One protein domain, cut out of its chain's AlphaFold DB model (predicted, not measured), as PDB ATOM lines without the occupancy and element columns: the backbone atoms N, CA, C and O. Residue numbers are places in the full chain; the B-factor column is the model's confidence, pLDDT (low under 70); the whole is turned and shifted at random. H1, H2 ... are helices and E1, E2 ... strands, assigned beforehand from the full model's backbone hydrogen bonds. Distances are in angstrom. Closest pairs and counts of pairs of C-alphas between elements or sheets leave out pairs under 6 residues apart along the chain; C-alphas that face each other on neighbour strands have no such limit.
ATOM      1  N   ASP A 126     119.523 181.667  70.915       67.56
ATOM      2  CA  ASP A 126     118.304 181.732  70.110       67.56
ATOM      3  C   ASP A 126     118.110 180.439  69.307       67.56
ATOM      4  O   ASP A 126     116.990 179.933  69.183       67.56
ATOM      5  N   ALA A 127     119.200 179.862  68.789       66.62
ATOM      6  CA  ALA A 127     119.188 178.541  68.172       66.62
ATOM      7  C   ALA A 127     118.848 177.448  69.199       66.62
ATOM      8  O   ALA A 127     117.966 176.631  68.942       66.62
ATOM      9  N   GLY A 128     119.467 177.476  70.379       68.06
ATOM     10  CA  GLY A 128     119.203 176.566  71.492       68.06
ATOM     11  C   GLY A 128     117.751 176.622  71.965       68.06
ATOM     12  O   GLY A 128     117.130 175.578  72.120       68.06
ATOM     13  N   LYS A 129     117.158 177.815  72.068       69.69
ATOM     14  CA  LYS A 129     115.737 178.042  72.369       69.69
ATOM     15  C   LYS A 129     114.835 177.446  71.305       69.69
ATOM     16  O   LYS A 129     113.876 176.753  71.627       69.69
ATOM     17  N   LYS A 130     115.140 177.674  70.023       76.19
ATOM     18  CA  LYS A 130     114.380 177.064  68.920       76.19
ATOM     19  C   LYS A 130     114.443 175.543  68.997       76.19
ATOM     20  O   LYS A 130     113.400 174.901  68.909       76.19
ATOM     21  N   VAL A 131     115.628 174.977  69.216       76.06
ATOM     22  CA  VAL A 131     115.818 173.531  69.390       76.06
ATOM     23  C   VAL A 131     115.065 173.028  70.623       76.06
ATOM     24  O   VAL A 131     114.323 172.058  70.518       76.06
ATOM     25  N   GLY A 132     115.161 173.715  71.761       79.75
ATOM     26  CA  GLY A 132     114.450 173.388  72.995       79.75
ATOM     27  C   GLY A 132     112.933 173.413  72.815       79.75
ATOM     28  O   GLY A 132     112.250 172.463  73.194       79.75
ATOM     29  N   HIS A 133     112.396 174.436  72.148       83.31
ATOM     30  CA  HIS A 133     110.979 174.518  71.800       83.31
ATOM     31  C   HIS A 133     110.549 173.382  70.871       83.31
ATOM     32  O   HIS A 133     109.475 172.824  71.074       83.31
ATOM     33  N   ILE A 134     111.372 173.014  69.882       84.62
ATOM     34  CA  ILE A 134     111.098 171.891  68.975       84.62
ATOM     35  C   ILE A 134     111.114 170.564  69.738       84.62
ATOM     36  O   ILE A 134     110.188 169.773  69.582       84.62
ATOM     37  N   LEU A 135     112.109 170.325  70.594       83.56
ATOM     38  CA  LEU A 135     112.212 169.108  71.404       83.56
ATOM     39  C   LEU A 135     111.046 168.989  72.387       83.56
ATOM     40  O   LEU A 135     110.414 167.935  72.475       83.56
ATOM     41  N   ARG A 136     110.711 170.085  73.078       87.69
ATOM     42  CA  ARG A 136     109.525 170.184  73.935       87.69
ATOM     43  C   ARG A 136     108.263 169.895  73.129       87.69
ATOM     44  O   ARG A 136     107.435 169.095  73.557       87.69
ATOM     45  N   PHE A 137     108.140 170.499  71.943       88.94
ATOM     46  CA  PHE A 137     106.995 170.293  71.065       88.94
ATOM     47  C   PHE A 137     106.852 168.829  70.656       88.94
ATOM     48  O   PHE A 137     105.786 168.251  70.851       88.94
ATOM     49  N   ALA A 138     107.934 168.221  70.173       87.19
ATOM     50  CA  ALA A 138     107.983 166.833  69.741       87.19
ATOM     51  C   ALA A 138     107.636 165.865  70.881       87.19
ATOM     52  O   ALA A 138     106.775 165.004  70.715       87.19
ATOM     53  N   ARG A 139     108.235 166.043  72.066       87.50
ATOM     54  CA  ARG A 139     107.978 165.177  73.229       87.50
ATOM     55  C   ARG A 139     106.538 165.283  73.739       87.50
ATOM     56  O   ARG A 139     105.978 164.296  74.205       87.50
ATOM     57  N   ASN A 140     105.923 166.455  73.599       89.75
ATOM     58  CA  ASN A 140     104.542 166.711  74.006       89.75
ATOM     59  C   ASN A 140     103.519 166.556  72.867       89.75
ATOM     60  O   ASN A 140     102.334 166.826  73.088       89.75
ATOM     61  N   ALA A 141     103.932 166.162  71.658       90.06
ATOM     62  CA  ALA A 141     103.088 166.214  70.462       90.06
ATOM     63  C   ALA A 141     101.803 165.386  70.621       90.06
ATOM     64  O   ALA A 141     100.720 165.863  70.289       90.06
ATOM     65  N   GLN A 142     101.912 164.195  71.218       89.38
ATOM     66  CA  GLN A 142     100.777 163.303  71.473       89.38
ATOM     67  C   GLN A 142      99.718 163.964  72.370       89.38
ATOM     68  O   GLN A 142      98.555 164.068  71.985       89.38
ATOM     69  N   MET A 143     100.126 164.484  73.534       88.38
ATOM     70  CA  MET A 143      99.214 165.159  74.470       88.38
ATOM     71  C   MET A 143      98.630 166.441  73.870       88.38
ATOM     72  O   MET A 143      97.453 166.739  74.058       88.38
ATOM     73  N   THR A 144      99.441 167.179  73.108       91.88
ATOM     74  CA  THR A 144      99.012 168.407  72.426       91.88
ATOM     75  C   THR A 144      97.933 168.100  71.385       91.88
ATOM     76  O   THR A 144      96.934 168.809  71.317       91.88
ATOM     77  N   ALA A 145      98.085 167.021  70.610       93.00
ATOM     78  CA  ALA A 145      97.088 166.600  69.628       93.00
ATOM     79  C   ALA A 145      95.758 166.209  70.293       93.00
ATOM     80  O   ALA A 145      94.695 166.620  69.823       93.00
ATOM     81  N   MET A 146      95.806 165.483  71.417       90.88
ATOM     82  CA  MET A 146      94.609 165.134  72.196       90.88
ATOM     83  C   MET A 146      93.890 166.381  72.718       90.88
ATOM     84  O   MET A 146      92.678 166.507  72.560       90.88
ATOM     85  N   ALA A 147      94.641 167.327  73.283       91.44
ATOM     86  CA  ALA A 147      94.107 168.579  73.805       91.44
ATOM     87  C   ALA A 147      93.452 169.441  72.716       91.44
ATOM     88  O   ALA A 147      92.323 169.894  72.877       91.44
ATOM     89  N   VAL A 148      94.122 169.620  71.575       93.94
ATOM     90  CA  VAL A 148      93.578 170.385  70.442       93.94
ATOM     91  C   VAL A 148      92.324 169.716  69.876       93.94
ATOM     92  O   VAL A 148      91.334 170.394  69.607       93.94
ATOM     93  N   THR A 149      92.328 168.386  69.748       93.56
ATOM     94  CA  THR A 149      91.148 167.628  69.299       93.56
ATOM     95  C   THR A 149      89.980 167.818  70.266       93.56
ATOM     96  O   THR A 149      88.871 168.134  69.840       93.56
ATOM     97  N   TYR A 150      90.233 167.701  71.572       91.50
ATOM     98  CA  TYR A 150      89.228 167.943  72.603       91.50
ATOM     99  C   TYR A 150      88.674 169.373  72.540       91.50
ATOM    100  O   TYR A 150      87.458 169.565  72.592       91.50
ATOM    101  N   ALA A 151      89.546 170.368  72.367       92.19
ATOM    102  CA  ALA A 151      89.150 171.763  72.234       92.19
ATOM    103  C   ALA A 151      88.193 171.968  71.051       92.19
ATOM    104  O   ALA A 151      87.141 172.577  71.235       92.19
ATOM    105  N   TYR A 152      88.491 171.402  69.876       93.44
ATOM    106  CA  TYR A 152      87.600 171.487  68.713       93.44
ATOM    107  C   TYR A 152      86.252 170.794  68.939       93.44
ATOM    108  O   TYR A 152      85.212 171.372  68.624       93.44
ATOM    109  N   VAL A 153      86.248 169.601  69.547       94.00
ATOM    110  CA  VAL A 153      85.008 168.882  69.909       94.00
ATOM    111  C   VAL A 153      84.147 169.701  70.877       94.00
ATOM    112  O   VAL A 153      82.922 169.610  70.860       94.00
ATOM    113  N   ARG A 154      84.770 170.542  71.708       92.44
ATOM    114  CA  ARG A 154      84.102 171.432  72.668       92.44
ATOM    115  C   ARG A 154      83.915 172.867  72.163       92.44
ATOM    116  O   ARG A 154      83.715 173.764  72.980       92.44
ATOM    117  N   HIS A 155      83.933 173.074  70.843       90.19
ATOM    118  CA  HIS A 155      83.728 174.364  70.163       90.19
ATOM    119  C   HIS A 155      84.759 175.461  70.486       90.19
ATOM    120  O   HIS A 155      84.506 176.646  70.252       90.19
ATOM    121  N   GLY A 156      85.928 175.080  70.991       90.06
ATOM    122  CA  GLY A 156      87.046 175.987  71.203       90.06
ATOM    123  C   GLY A 156      87.776 176.341  69.909       90.06
ATOM    124  O   GLY A 156      87.664 175.660  68.887       90.06
ATOM    125  N   ARG A 157      88.559 177.419  69.960       92.00
ATOM    126  CA  ARG A 157      89.434 177.860  68.868       92.00
ATOM    127  C   ARG A 157      90.879 177.805  69.317       92.00
ATOM    128  O   ARG A 157      91.230 178.419  70.317       92.00
ATOM    129  N   CYS A 158      91.716 177.107  68.559       93.06
ATOM    130  CA  CYS A 158      93.133 176.974  68.862       93.06
ATOM    131  C   CYS A 158      93.981 177.840  67.926       93.06
ATOM    132  O   CYS A 158      93.763 177.877  66.718       93.06
ATOM    133  N   SER A 159      94.975 178.524  68.484       91.75
ATOM    134  CA  SER A 159      95.929 179.357  67.749       91.75
ATOM    135  C   SER A 159      97.351 179.083  68.227       91.75
ATOM    136  O   SER A 159      97.574 178.774  69.399       91.75
ATOM    137  N   ARG A 160      98.335 179.173  67.326       89.06
ATOM    138  CA  ARG A 160      99.743 179.025  67.709       89.06
ATOM    139  C   ARG A 160     100.203 180.282  68.441       89.06
ATOM    140  O   ARG A 160      99.994 181.390  67.958       89.06
ATOM    141  N   SER A 161     100.860 180.091  69.574       82.94
ATOM    142  CA  SER A 161     101.454 181.154  70.375       82.94
ATOM    143  C   SER A 161     102.982 181.014  70.393       82.94
ATOM    144  O   SER A 161     103.561 180.114  69.771       82.94
ATOM    145  N   GLU A 162     103.655 181.954  71.047       79.62
ATOM    146  CA  GLU A 162     105.111 181.963  71.172       79.62
ATOM    147  C   GLU A 162     105.635 180.659  71.795       79.62
ATOM    148  O   GLU A 162     104.968 179.977  72.579       79.62
ATOM    149  N   GLY A 163     106.833 180.261  71.369       80.50
ATOM    150  CA  GLY A 163     107.492 179.048  71.843       80.50
ATOM    151  C   GLY A 163     106.891 177.717  71.385       80.50
ATOM    152  O   GLY A 163     107.123 176.697  72.023       80.50
ATOM    153  N   LEU A 164     106.115 177.697  70.292       88.31
ATOM    154  CA  LEU A 164     105.376 176.506  69.829       88.31
ATOM    155  C   LEU A 164     104.336 176.010  70.853       88.31
ATOM    156  O   LEU A 164     103.991 174.830  70.879       88.31
ATOM    157  N   THR A 165     103.830 176.910  71.700       89.50
ATOM    158  CA  THR A 165     102.622 176.654  72.497       89.50
ATOM    159  C   THR A 165     101.366 176.815  71.640       89.50
ATOM    160  O   THR A 165     101.374 177.492  70.607       89.50
ATOM    161  N   VAL A 166     100.270 176.193  72.065       93.06
ATOM    162  CA  VAL A 166      98.955 176.296  71.434       93.06
ATOM    163  C   VAL A 166      97.978 176.880  72.445       93.06
ATOM    164  O   VAL A 166      97.818 176.362  73.542       93.06
ATOM    165  N   ASN A 167      97.323 177.973  72.079       92.44
ATOM    166  CA  ASN A 167      96.316 178.634  72.894       92.44
ATOM    167  C   ASN A 167      94.930 178.250  72.388       92.44
ATOM    168  O   ASN A 167      94.564 178.667  71.288       92.44
ATOM    169  N   CYS A 168      94.162 177.514  73.183       92.25
ATOM    170  CA  CYS A 168      92.800 177.096  72.876       92.25
ATOM    171  C   CYS A 168      91.796 177.840  73.772       92.25
ATOM    172  O   CYS A 168      91.670 177.546  74.959       92.25
ATOM    173  N   GLU A 169      91.076 178.796  73.188       91.25
ATOM    174  CA  GLU A 169      90.092 179.642  73.878       91.25
ATOM    175  C   GLU A 169      88.654 179.157  73.646       91.25
ATOM    176  O   GLU A 169      88.367 178.505  72.637       91.25
ATOM    177  N   GLY A 170      87.724 179.518  74.535       87.56
ATOM    178  CA  GLY A 170      86.303 179.196  74.362       87.56
ATOM    179  C   GLY A 170      85.966 177.714  74.535       87.56
ATOM    180  O   GLY A 170      84.938 177.263  74.035       87.56
ATOM    181  N   VAL A 171      86.835 176.935  75.187       89.19
ATOM    182  CA  VAL A 171      86.663 175.483  75.325       89.19
ATOM    183  C   VAL A 171      85.618 175.182  76.401       89.19
ATOM    184  O   VAL A 171      85.860 175.384  77.592       89.19
ATOM    185  N   ARG A 172      84.454 174.657  76.002       85.31
ATOM    186  CA  ARG A 172      83.349 174.373  76.933       85.31
ATOM    187  C   ARG A 172      83.697 173.254  77.922       85.31
ATOM    188  O   ARG A 172      83.857 172.096  77.522       85.31
ATOM    189  N   GLY A 173      83.693 173.576  79.217       77.12
ATOM    190  CA  GLY A 173      84.055 172.654  80.300       77.12
ATOM    191  C   GLY A 173      85.498 172.807  80.785       77.12
ATOM    192  O   GLY A 173      85.900 172.096  81.704       77.12
ATOM    193  N   ALA A 174      86.266 173.746  80.221       78.38
ATOM    194  CA  ALA A 174      87.587 174.120  80.718       78.38
ATOM    195  C   ALA A 174      87.515 175.177  81.839       78.38
ATOM    196  O   ALA A 174      88.220 176.185  81.813       78.38
ATOM    197  N   ASN A 175      86.657 174.930  82.835       64.75
ATOM    198  CA  ASN A 175      86.208 175.913  83.833       64.75
ATOM    199  C   ASN A 175      87.141 176.006  85.057       64.75
ATOM    200  O   ASN A 175      86.774 176.553  86.098       64.75
ATOM    201  N   GLY A 176      88.358 175.461  84.965       60.56
ATOM    202  CA  GLY A 176      89.378 175.695  85.983       60.56
ATOM    203  C   GLY A 176      89.717 177.183  86.005       60.56
ATOM    204  O   GLY A 176      89.937 177.757  84.944       60.56
ATOM    205  N   ARG A 177      89.751 177.822  87.182       59.72
ATOM    206  CA  ARG A 177      90.188 179.222  87.338       59.72
ATOM    207  C   ARG A 177      91.520 179.436  86.598       59.72
ATOM    208  O   ARG A 177      92.553 179.010  87.096       59.72
ATOM    209  N   GLY A 178      91.478 180.056  85.416       64.81
ATOM    210  CA  GLY A 178      92.656 180.317  84.578       64.81
ATOM    211  C   GLY A 178      92.958 179.310  83.459       64.81
ATOM    212  O   GLY A 178      93.919 179.525  82.732       64.81
ATOM    213  N   GLY A 179      92.147 178.266  83.269       78.06
ATOM    214  CA  GLY A 179      92.400 177.193  82.302       78.06
ATOM    215  C   GLY A 179      93.303 176.087  82.845       78.06
ATOM    216  O   GLY A 179      93.561 176.007  84.050       78.06
ATOM    217  N   PHE A 180      93.720 175.186  81.959       81.44
ATOM    218  CA  PHE A 180      94.676 174.123  82.265       81.44
ATOM    219  C   PHE A 180      95.485 173.730  81.018       81.44
ATOM    220  O   PHE A 180      94.982 173.797  79.894       81.44
ATOM    221  N   THR A 181      96.736 173.302  81.212       87.94
ATOM    222  CA  THR A 181      97.647 172.920  80.120       87.94
ATOM    223  C   THR A 181      97.792 171.408  79.970       87.94
ATOM    224  O   THR A 181      98.006 170.680  80.939       87.94
ATOM    225  N   PHE A 182      97.716 170.938  78.722       87.12
ATOM    226  CA  PHE A 182      98.012 169.564  78.314       87.12
ATOM    227  C   PHE A 182      99.044 169.555  77.189       87.12
ATOM    228  O   PHE A 182      98.795 170.040  76.081       87.12
ATOM    229  N   GLY A 183     100.215 168.969  77.453       89.50
ATOM    230  CA  GLY A 183     101.323 169.023  76.504       89.50
ATOM    231  C   GLY A 183     101.744 170.472  76.278       89.50
ATOM    232  O   GLY A 183     102.164 171.123  77.223       89.50
ATOM    233  N   ASN A 184     101.611 170.982  75.051       91.19
ATOM    234  CA  ASN A 184     101.846 172.399  74.742       91.19
ATOM    235  C   ASN A 184     100.562 173.216  74.565       91.19
ATOM    236  O   ASN A 184     100.647 174.375  74.155       91.19
ATOM    237  N   ALA A 185      99.387 172.616  74.776       92.94
ATOM    238  CA  ALA A 185      98.102 173.264  74.566       92.94
ATOM    239  C   ALA A 185      97.510 173.748  75.892       92.94
ATOM    240  O   ALA A 185      97.184 172.940  76.759       92.94
ATOM    241  N   TRP A 186      97.329 175.059  76.015       91.19
ATOM    242  CA  TRP A 186      96.579 175.678  77.101       91.19
ATOM    243  C   TRP A 186      95.116 175.817  76.692       91.19
ATOM    244  O   TRP A 186      94.818 176.450  75.677       91.19
ATOM    245  N   MET A 187      94.209 175.210  77.457       90.31
ATOM    246  CA  MET A 187      92.768 175.255  77.218       90.31
ATOM    247  C   MET A 187      92.075 176.059  78.309       90.31
ATOM    248  O   MET A 187      92.235 175.777  79.497       90.31
ATOM    249  N   HIS A 188      91.263 177.029  77.903       88.38
ATOM    250  CA  HIS A 188      90.478 177.845  78.818       88.38
ATOM    251  C   HIS A 188      89.123 178.221  78.206       88.38
ATOM    252  O   HIS A 188      88.962 178.309  76.986       88.38
ATOM    253  N   GLU A 189      88.124 178.423  79.065       86.00
ATOM    254  CA  GLU A 189      86.765 178.781  78.642       86.00
ATOM    255  C   GLU A 189      86.648 180.262  78.243       86.00
ATOM    256  O   GLU A 189      85.982 180.595  77.265       86.00
ATOM    257  N   THR A 190      87.331 181.158  78.961       84.94
ATOM    258  CA  THR A 190      87.353 182.606  78.686       84.94
ATOM    259  C   THR A 190      87.891 182.892  77.282       84.94
ATOM    260  O   THR A 190      88.750 182.157  76.803       84.94
ATOM    261  N   ARG A 191      87.439 183.942  76.587       83.81
ATOM    262  CA  ARG A 191      88.052 184.309  75.299       83.81
ATOM    263  C   ARG A 191      89.261 185.203  75.532       83.81
ATOM    264  O   ARG A 191      89.284 186.002  76.459       83.81
ATOM    265  N   ASN A 192      90.254 185.136  74.652       80.88
ATOM    266  CA  ASN A 192      91.449 185.976  74.731       80.88
ATOM    267  C   ASN A 192      91.116 187.469  74.741       80.88
ATOM    268  O   ASN A 192      91.831 188.245  75.365       80.88
ATOM    269  N   ARG A 193      90.032 187.866  74.056       81.94
ATOM    270  CA  ARG A 193      89.563 189.260  73.998       81.94
ATOM    271  C   ARG A 193      89.075 189.787  75.350       81.94
ATOM    272  O   ARG A 193      88.992 190.997  75.515       81.94
ATOM    273  N   ASP A 194      88.764 188.894  76.282       83.81
ATOM    274  CA  ASP A 194      88.260 189.253  77.604       83.81
ATOM    275  C   ASP A 194      89.410 189.510  78.599       83.81
ATOM    276  O   ASP A 194      89.173 190.033  79.684       83.81
ATOM    277  N   TYR A 195      90.657 189.181  78.232       80.69
ATOM    278  CA  TYR A 195      91.853 189.477  79.023       80.69
ATOM    279  C   TYR A 195      92.529 190.775  78.574       80.69
ATOM    280  O   TYR A 195      92.627 191.070  77.379       80.69
ATOM    281  N   SER A 196      93.128 191.501  79.522       83.62
ATOM    282  CA  SER A 196      94.111 192.531  79.186       83.62
ATOM    283  C   SER A 196      95.319 191.904  78.483       83.62
ATOM    284  O   SER A 196      95.751 190.795  78.809       83.62
ATOM    285  N   ALA A 197      95.944 192.638  77.558       79.69
ATOM    286  CA  ALA A 197      97.140 192.174  76.853       79.69
ATOM    287  C   ALA A 197      98.271 191.755  77.813       79.69
ATOM    288  O   ALA A 197      99.025 190.824  77.522       79.69
ATOM    289  N   LYS A 198      98.383 192.421  78.971       77.25
ATOM    290  CA  LYS A 198      99.370 192.087  80.008       77.25
ATOM    291  C   LYS A 198      99.044 190.757  80.690       77.25
ATOM    292  O   LYS A 198      99.935 189.927  80.847       77.25
ATOM    293  N   GLU A 199      97.780 190.546  81.048       80.94
ATOM    294  CA  GLU A 199      97.305 189.325  81.712       80.94
ATOM    295  C   GLU A 199      97.422 188.115  80.790       80.94
ATOM    296  O   GLU A 199      97.944 187.080  81.191       80.94
ATOM    297  N   LEU A 200      97.020 188.263  79.524       82.12
ATOM    298  CA  LEU A 200      97.119 187.192  78.538       82.12
ATOM    299  C   LEU A 200      98.576 186.767  78.314       82.12
ATOM    300  O   LEU A 200      98.870 185.576  78.226       82.12
ATOM    301  N   ARG A 201      99.506 187.728  78.239       80.31
ATOM    302  CA  ARG A 201     100.945 187.440  78.122       80.31
ATOM    303  C   ARG A 201     101.488 186.738  79.363       80.31
ATOM    304  O   ARG A 201     102.239 185.778  79.221       80.31
ATOM    305  N   ALA A 202     101.109 187.196  80.555       80.25
ATOM    306  CA  ALA A 202     101.524 186.574  81.809       80.25
ATOM    307  C   ALA A 202     101.052 185.114  81.890       80.25
ATOM    308  O   ALA A 202     101.879 184.218  82.060       80.25
ATOM    309  N   ARG A 203      99.769 184.863  81.606       82.81
ATOM    310  CA  ARG A 203      99.205 183.507  81.572       82.81
ATOM    311  C   ARG A 203      99.909 182.628  80.547       82.81
ATOM    312  O   ARG A 203     100.378 181.553  80.886       82.81
ATOM    313  N   LYS A 204     100.112 183.107  79.317       83.19
ATOM    314  CA  LYS A 204     100.842 182.344  78.288       83.19
ATOM    315  C   LYS A 204     102.251 181.929  78.731       83.19
ATOM    316  O   LYS A 204     102.674 180.822  78.406       83.19
ATOM    317  N   ARG A 205     102.968 182.773  79.483       82.06
ATOM    318  CA  ARG A 205     104.281 182.414  80.052       82.06
ATOM    319  C   ARG A 205     104.170 181.353  81.146       82.06
ATOM    320  O   ARG A 205     104.949 180.403  81.133       82.06
ATOM    321  N   HIS A 206     103.205 181.491  82.054       81.75
ATOM    322  CA  HIS A 206     102.919 180.491  83.086       81.75
ATOM    323  C   HIS A 206     102.638 179.112  82.462       81.75
ATOM    324  O   HIS A 206     103.277 178.114  82.788       81.75
ATOM    325  N   GLU A 207     101.783 179.073  81.444       84.94
ATOM    326  CA  GLU A 207     101.385 177.836  80.770       84.94
ATOM    327  C   GLU A 207     102.508 177.236  79.903       84.94
ATOM    328  O   GLU A 207     102.645 176.013  79.763       84.94
ATOM    329  N   ALA A 208     103.401 178.079  79.371       82.50
ATOM    330  CA  ALA A 208     104.613 177.611  78.712       82.50
ATOM    331  C   ALA A 208     105.552 176.868  79.680       82.50
ATOM    332  O   ALA A 208     106.186 175.893  79.264       82.50
ATOM    333  N   ARG A 209     105.608 177.260  80.963       82.25
ATOM    334  CA  ARG A 209     106.384 176.545  81.994       82.25
ATOM    335  C   ARG A 209     105.775 175.176  82.296       82.25
ATOM    336  O   ARG A 209     106.518 174.196  82.340       82.25
ATOM    337  N   HIS A 210     104.448 175.061  82.380       80.50
ATOM    338  CA  HIS A 210     103.787 173.752  82.486       80.50
ATOM    339  C   HIS A 210     104.095 172.849  81.293       80.50
ATOM    340  O   HIS A 210     104.438 171.682  81.465       80.50
ATOM    341  N   SER A 211     104.081 173.395  80.079       83.69
ATOM    342  CA  SER A 211     104.461 172.637  78.883       83.69
ATOM    343  C   SER A 211     105.904 172.103  78.969       83.69
ATOM    344  O   SER A 211     106.200 170.989  78.530       83.69
ATOM    345  N   THR A 212     106.818 172.859  79.579       81.88
ATOM    346  CA  THR A 212     108.183 172.391  79.857       81.88
ATOM    347  C   THR A 212     108.201 171.291  80.922       81.88
ATOM    348  O   THR A 212     108.887 170.291  80.732       81.88
ATOM    349  N   GLN A 213     107.398 171.392  81.986       80.44
ATOM    350  CA  GLN A 213     107.261 170.322  82.986       80.44
ATOM    351  C   GLN A 213     106.735 169.014  82.362       80.44
ATOM    352  O   GLN A 213     107.290 167.945  82.628       80.44
ATOM    353  N   TYR A 214     105.745 169.101  81.462       81.88
ATOM    354  CA  TYR A 214     105.271 167.978  80.643       81.88
ATOM    355  C   TYR A 214     106.408 167.339  79.841       81.88
ATOM    356  O   TYR A 214     106.553 166.115  79.831       81.88
ATOM    357  N   ALA A 215     107.242 168.161  79.203       82.69
ATOM    358  CA  ALA A 215     108.357 167.662  78.417       82.69
ATOM    359  C   ALA A 215     109.477 167.092  79.287       82.69
ATOM    360  O   ALA A 215     110.132 166.169  78.842       82.69
ATOM    361  N   ILE A 216     109.715 167.572  80.506       78.12
ATOM    362  CA  ILE A 216     110.765 167.023  81.378       78.12
ATOM    363  C   ILE A 216     110.330 165.671  81.950       78.12
ATOM    364  O   ILE A 216     111.035 164.668  81.804       78.12
ATOM    365  N   LEU A 217     109.141 165.623  82.552       77.44
ATOM    366  CA  LEU A 217     108.647 164.444  83.264       77.44
ATOM    367  C   LEU A 217     108.047 163.393  82.319       77.44
ATOM    368  O   LEU A 217     108.048 162.202  82.629       77.44
ATOM    369  N   GLY A 218     107.615 163.805  81.124       76.75
ATOM    370  CA  GLY A 218     106.810 162.994  80.214       76.75
ATOM    371  C   GLY A 218     105.326 163.076  80.574       76.75
ATOM    372  O   GLY A 218     104.962 163.090  81.750       76.75
ATOM    373  N   GLY A 219     104.458 163.120  79.558       78.62
ATOM    374  CA  GLY A 219     103.072 163.559  79.741       78.62
ATOM    375  C   GLY A 219     102.256 162.774  80.767       78.62
ATOM    376  O   GLY A 219     101.600 163.376  81.611       78.62
ATOM    377  N   THR A 220     102.350 161.445  80.772       79.81
ATOM    378  CA  THR A 220     101.609 160.613  81.732       79.81
ATOM    379  C   THR A 220     102.126 160.770  83.161       79.81
ATOM    380  O   THR A 220     101.341 160.842  84.100       79.81
ATOM    381  N   ARG A 221     103.450 160.865  83.342       82.19
ATOM    382  CA  ARG A 221     104.062 161.027  84.671       82.19
ATOM    383  C   ARG A 221     103.760 162.394  85.259       82.19
ATOM    384  O   ARG A 221     103.467 162.480  86.445       82.19
ATOM    385  N   PHE A 222     103.798 163.435  84.426       83.75
ATOM    386  CA  PHE A 222     103.409 164.776  84.840       83.75
ATOM    387  C   PHE A 222     101.966 164.794  85.346       83.75
ATOM    388  O   PHE A 222     101.725 165.269  86.447       83.75
ATOM    389  N   LEU A 223     101.025 164.213  84.594       83.38
ATOM    390  CA  LEU A 223      99.622 164.148  85.006       83.38
ATOM    391  C   LEU A 223      99.441 163.444  86.350       83.38
ATOM    392  O   LEU A 223      98.731 163.957  87.210       83.38
ATOM    393  N   VAL A 224     100.101 162.302  86.556       83.06
ATOM    394  CA  VAL A 224     100.039 161.578  87.834       83.06
ATOM    395  C   VAL A 224     100.615 162.429  88.964       83.06
ATOM    396  O   VAL A 224      99.948 162.620  89.975       83.06
ATOM    397  N   ALA A 225     101.814 162.985  88.788       83.25
ATOM    398  CA  ALA A 225     102.470 163.785  89.817       83.25
ATOM    399  C   ALA A 225     101.672 165.054  90.158       83.25
ATOM    400  O   ALA A 225     101.484 165.363  91.331       83.25
ATOM    401  N   TYR A 226     101.140 165.744  89.148       80.31
ATOM    402  CA  TYR A 226     100.291 166.918  89.323       80.31
ATOM    403  C   TYR A 226      98.984 166.572  90.050       80.31
ATOM    404  O   TYR A 226      98.545 167.312  90.925       80.31
ATOM    405  N   SER A 227      98.378 165.420  89.740       81.00
ATOM    406  CA  SER A 227      97.160 164.940  90.414       81.00
ATOM    407  C   SER A 227      97.413 164.578  91.879       81.00
ATOM    408  O   SER A 227      96.580 164.864  92.737       81.00
ATOM    409  N   VAL A 228      98.565 163.970  92.176       83.38
ATOM    410  CA  VAL A 228      99.000 163.678  93.550       83.38
ATOM    411  C   VAL A 228      99.219 164.976  94.325       83.38
ATOM    412  O   VAL A 228      98.697 165.119  95.425       83.38
ATOM    413  N   ASP A 229      99.920 165.945  93.735       80.94
ATOM    414  CA  ASP A 229     100.154 167.260  94.342       80.94
ATOM    415  C   ASP A 229      98.838 168.019  94.591       80.94
ATOM    416  O   ASP A 229      98.646 168.622  95.648       80.94
ATOM    417  N   TRP A 230      97.883 167.913  93.661       80.25
ATOM    418  CA  TRP A 230      96.535 168.462  93.805       80.25
ATOM    419  C   TRP A 230      95.772 167.810  94.963       80.25
ATOM    420  O   TRP A 230      95.120 168.510  95.738       80.25
ATOM    421  N   ALA A 231      95.869 166.485  95.111       82.19
ATOM    422  CA  ALA A 231      95.212 165.749  96.186       82.19
ATOM    423  C   ALA A 231      95.811 166.078  97.563       82.19
ATOM    424  O   ALA A 231      95.058 166.318  98.505       82.19
ATOM    425  N   ILE A 232      97.146 166.151  97.665       82.75
ATOM    426  CA  ILE A 232      97.865 166.519  98.899       82.75
ATOM    427  C   ILE A 232      97.455 167.917  99.369       82.75
ATOM    428  O   ILE A 232      97.249 168.140 100.558       82.75
ATOM    429  N   HIS A 233      97.306 168.856  98.436       81.81
ATOM    430  CA  HIS A 233      96.985 170.248  98.746       81.81
ATOM    431  C   HIS A 233      95.486 170.570  98.649       81.81
ATOM    432  O   HIS A 233      95.119 171.746  98.616       81.81
ATOM    433  N   HIS A 234      94.614 169.554  98.593       80.19
ATOM    434  CA  HIS A 234      93.151 169.689  98.513       80.19
ATOM    435  C   HIS A 234      92.668 170.670  97.428       80.19
ATOM    436  O   HIS A 234      91.700 171.411  97.602       80.19
ATOM    437  N   GLY A 235      93.371 170.703  96.299       71.44
ATOM    438  CA  GLY A 235      93.083 171.583  95.173       71.44
ATOM    439  C   GLY A 235      93.488 173.047  95.342       71.44
ATOM    440  O   GLY A 235      93.146 173.868  94.485       71.44
ATOM    441  N   ASN A 236      94.247 173.387  96.388       77.75
ATOM    442  CA  ASN A 236      94.802 174.722  96.555       77.75
ATOM    443  C   ASN A 236      96.054 174.937  95.684       77.75
ATOM    444  O   ASN A 236      97.178 174.602  96.065       77.75
ATOM    445  N   ARG A 237      95.854 175.576  94.527       74.38
ATOM    446  CA  ARG A 237      96.906 175.840  93.532       74.38
ATOM    447  C   ARG A 237      98.052 176.717  94.050       74.38
ATOM    448  O   ARG A 237      99.170 176.566  93.586       74.38
ATOM    449  N   THR A 238      97.844 177.575  95.054       76.88
ATOM    450  CA  THR A 238      98.937 178.417  95.589       76.88
ATOM    451  C   THR A 238      99.957 177.635  96.420       76.88
ATOM    452  O   THR A 238     101.060 178.118  96.688       76.88
ATOM    453  N   HIS A 239      99.614 176.419  96.846       74.00
ATOM    454  CA  HIS A 239     100.490 175.545  97.628       74.00
ATOM    455  C   HIS A 239     101.092 174.414  96.790       74.00
ATOM    456  O   HIS A 239     102.119 173.869  97.180       74.00
ATOM    457  N   MET A 240     100.516 174.137  95.617       76.38
ATOM    458  CA  MET A 240     101.022 173.133  94.689       76.38
ATOM    459  C   MET A 240     102.433 173.482  94.208       76.38
ATOM    460  O   MET A 240     102.730 174.606  93.786       76.38
ATOM    461  N   TRP A 241     103.312 172.489  94.258       75.50
ATOM    462  CA  TRP A 241     104.707 172.603  93.856       75.50
ATOM    463  C   TRP A 241     104.835 172.975  92.376       75.50
ATOM    464  O   TRP A 241     105.599 173.876  92.021       75.50
ATOM    465  N   PHE A 242     104.031 172.342  91.517       77.50
ATOM    466  CA  PHE A 242     104.060 172.584  90.073       77.50
ATOM    467  C   PHE A 242     103.620 174.001  89.693       77.50
ATOM    468  O   PHE A 242     104.233 174.615  88.818       77.50
ATOM    469  N   GLU A 243     102.614 174.535  90.384       75.50
ATOM    470  CA  GLU A 243     102.081 175.889  90.187       75.50
ATOM    471  C   GLU A 243     103.060 176.959  90.697       75.50
ATOM    472  O   GLU A 243     103.248 178.002  90.067       75.50
ATOM    473  N   ARG A 244     103.768 176.683  91.804       76.25
ATOM    474  CA  ARG A 244     104.856 177.540  92.306       76.25
ATOM    475  C   ARG A 244     106.023 177.605  91.337       76.25
ATOM    476  O   ARG A 244     106.515 178.695  91.056       76.25
ATOM    477  N   MET A 245     106.423 176.462  90.785       68.81
ATOM    478  CA  MET A 245     107.458 176.403  89.752       68.81
ATOM    479  C   MET A 245     107.036 177.091  88.450       68.81
ATOM    480  O   MET A 245     107.872 177.687  87.774       68.81
ATOM    481  N   ALA A 246     105.748 177.049  88.100       62.03
ATOM    482  CA  ALA A 246     105.206 177.782  86.960       62.03
ATOM    483  C   ALA A 246     105.018 179.290  87.236       62.03
ATOM    484  O   ALA A 246     104.832 180.074  86.305       62.03
ATOM    485  N   GLY A 247     105.138 179.736  88.490       71.44
ATOM    486  CA  GLY A 247     105.035 181.133  88.906       71.44
ATOM    487  C   GLY A 247     103.587 181.576  89.120       71.44
ATOM    488  O   GLY A 247     102.867 181.870  88.167       71.44
ATOM    489  N   LEU A 248     103.186 181.690  90.388       70.62
ATOM    490  CA  LEU A 248     101.801 181.954  90.810       70.62
ATOM    491  C   LEU A 248     101.236 183.288  90.302       70.62
ATOM    492  O   LEU A 248     100.100 183.342  89.831       70.62
ATOM    493  N   HIS A 249     102.047 184.348  90.340       70.44
ATOM    494  CA  HIS A 249     101.652 185.685  89.891       70.44
ATOM    495  C   HIS A 249     101.311 185.710  88.392       70.44
ATOM    496  O   HIS A 249     100.323 186.314  87.982       70.44
ATOM    497  N   ASP A 250     102.094 185.009  87.567       69.75
ATOM    498  CA  ASP A 250     101.845 184.916  86.125       69.75
ATOM    499  C   ASP A 250     100.594 184.066  85.805       69.75
ATOM    500  O   ASP A 250      99.918 184.316  84.807       69.75
ATOM    501  N   GLY A 251     100.248 183.103  86.672       59.78
ATOM    502  CA  GLY A 251      99.025 182.288  86.589       59.78
ATOM    503  C   GLY A 251      97.754 183.003  87.070       59.78
ATOM    504  O   GLY A 251      96.647 182.473  86.942       59.78
ATOM    505  N   GLY A 252      97.881 184.227  87.592       64.88
ATOM    506  CA  GLY A 252      96.773 184.994  88.163       64.88
ATOM    507  C   GLY A 252      96.270 184.436  89.496       64.88
ATOM    508  O   GLY A 252      95.087 184.578  89.801       64.88
TER     509      GLY A 252
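AT A GLANCE: This is residues 126 to 252 of the 254 residues of an uncharacterized protein of Phycicoccus sp (UniProt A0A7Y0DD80). A small sheet of four short strands sits between two helices, H2 over one face and the longer H3 slantwise over the other, in three layers. H1 packs on the last turns of H3, H4 leads away from the end of H3, and short H5 folds back onto H3. The printed part has 127 residues with five named helices and four named strands, in the order H1 H2 E1 E2 E3 E4 H3 H4 H5; the mixed sheet runs E1 E2 E4 E3, and the class is mixed. It is compact, with a radius of gyration of the C-alphas of 13.8 A, and spans 35 by 33 by 29 A.

IN THESE COORDINATES: Find C-alpha 126 at (118.304, 181.732, 70.110); H1 runs from there 19.8 A to residue 139. H2, residues 141 to 153, is 18.3 A long. Next come E1, residues 157 to 160, E2, 166 to 169, E3, 180 to 182, and E4, 185 to 187. At C-alpha 197, (97.140, 192.174, 76.853), H3 begins and runs 30.7 A to residue 217. H4, residues 219 to 232, is 20.1 A long; H5, residues 241 to 246, follows.

HOW THE PARTS SIT: Hairpin E1 and E2 is antiparallel, with N 159 and O 167 within hydrogen-bond range at 2.8 A. E2 and E4 are parallel, N 186 and O 166 at 2.8 A; hairpin E3 and E4 is antiparallel, N 182 and O 185 at 2.9 A. H2 is on the sheet, height 8.2 A, closest to E4 at C-alphas 144 and 185, 5.4 A. H3 is on the opposite face, height 8.7 A, closest to E3 at C-alphas 181 and 207, 6.2 A. H1 touches H3, C-alphas 136 and 215 being closest at 5.3 A. H5 touches H3, C-alphas 246 and 206 being closest at 5.3 A. Each helix has every O i to N i+4 pair within hydrogen-bond range.

THE WHOLE: The C-alphas farthest apart, of Ala 127 and His 234, are 40.9 A apart. The printed part has no cut and no long link. Look for pLDDT under 70 at residues 126 to 129, 175 to 178, 245 to 246 and 250 to 252.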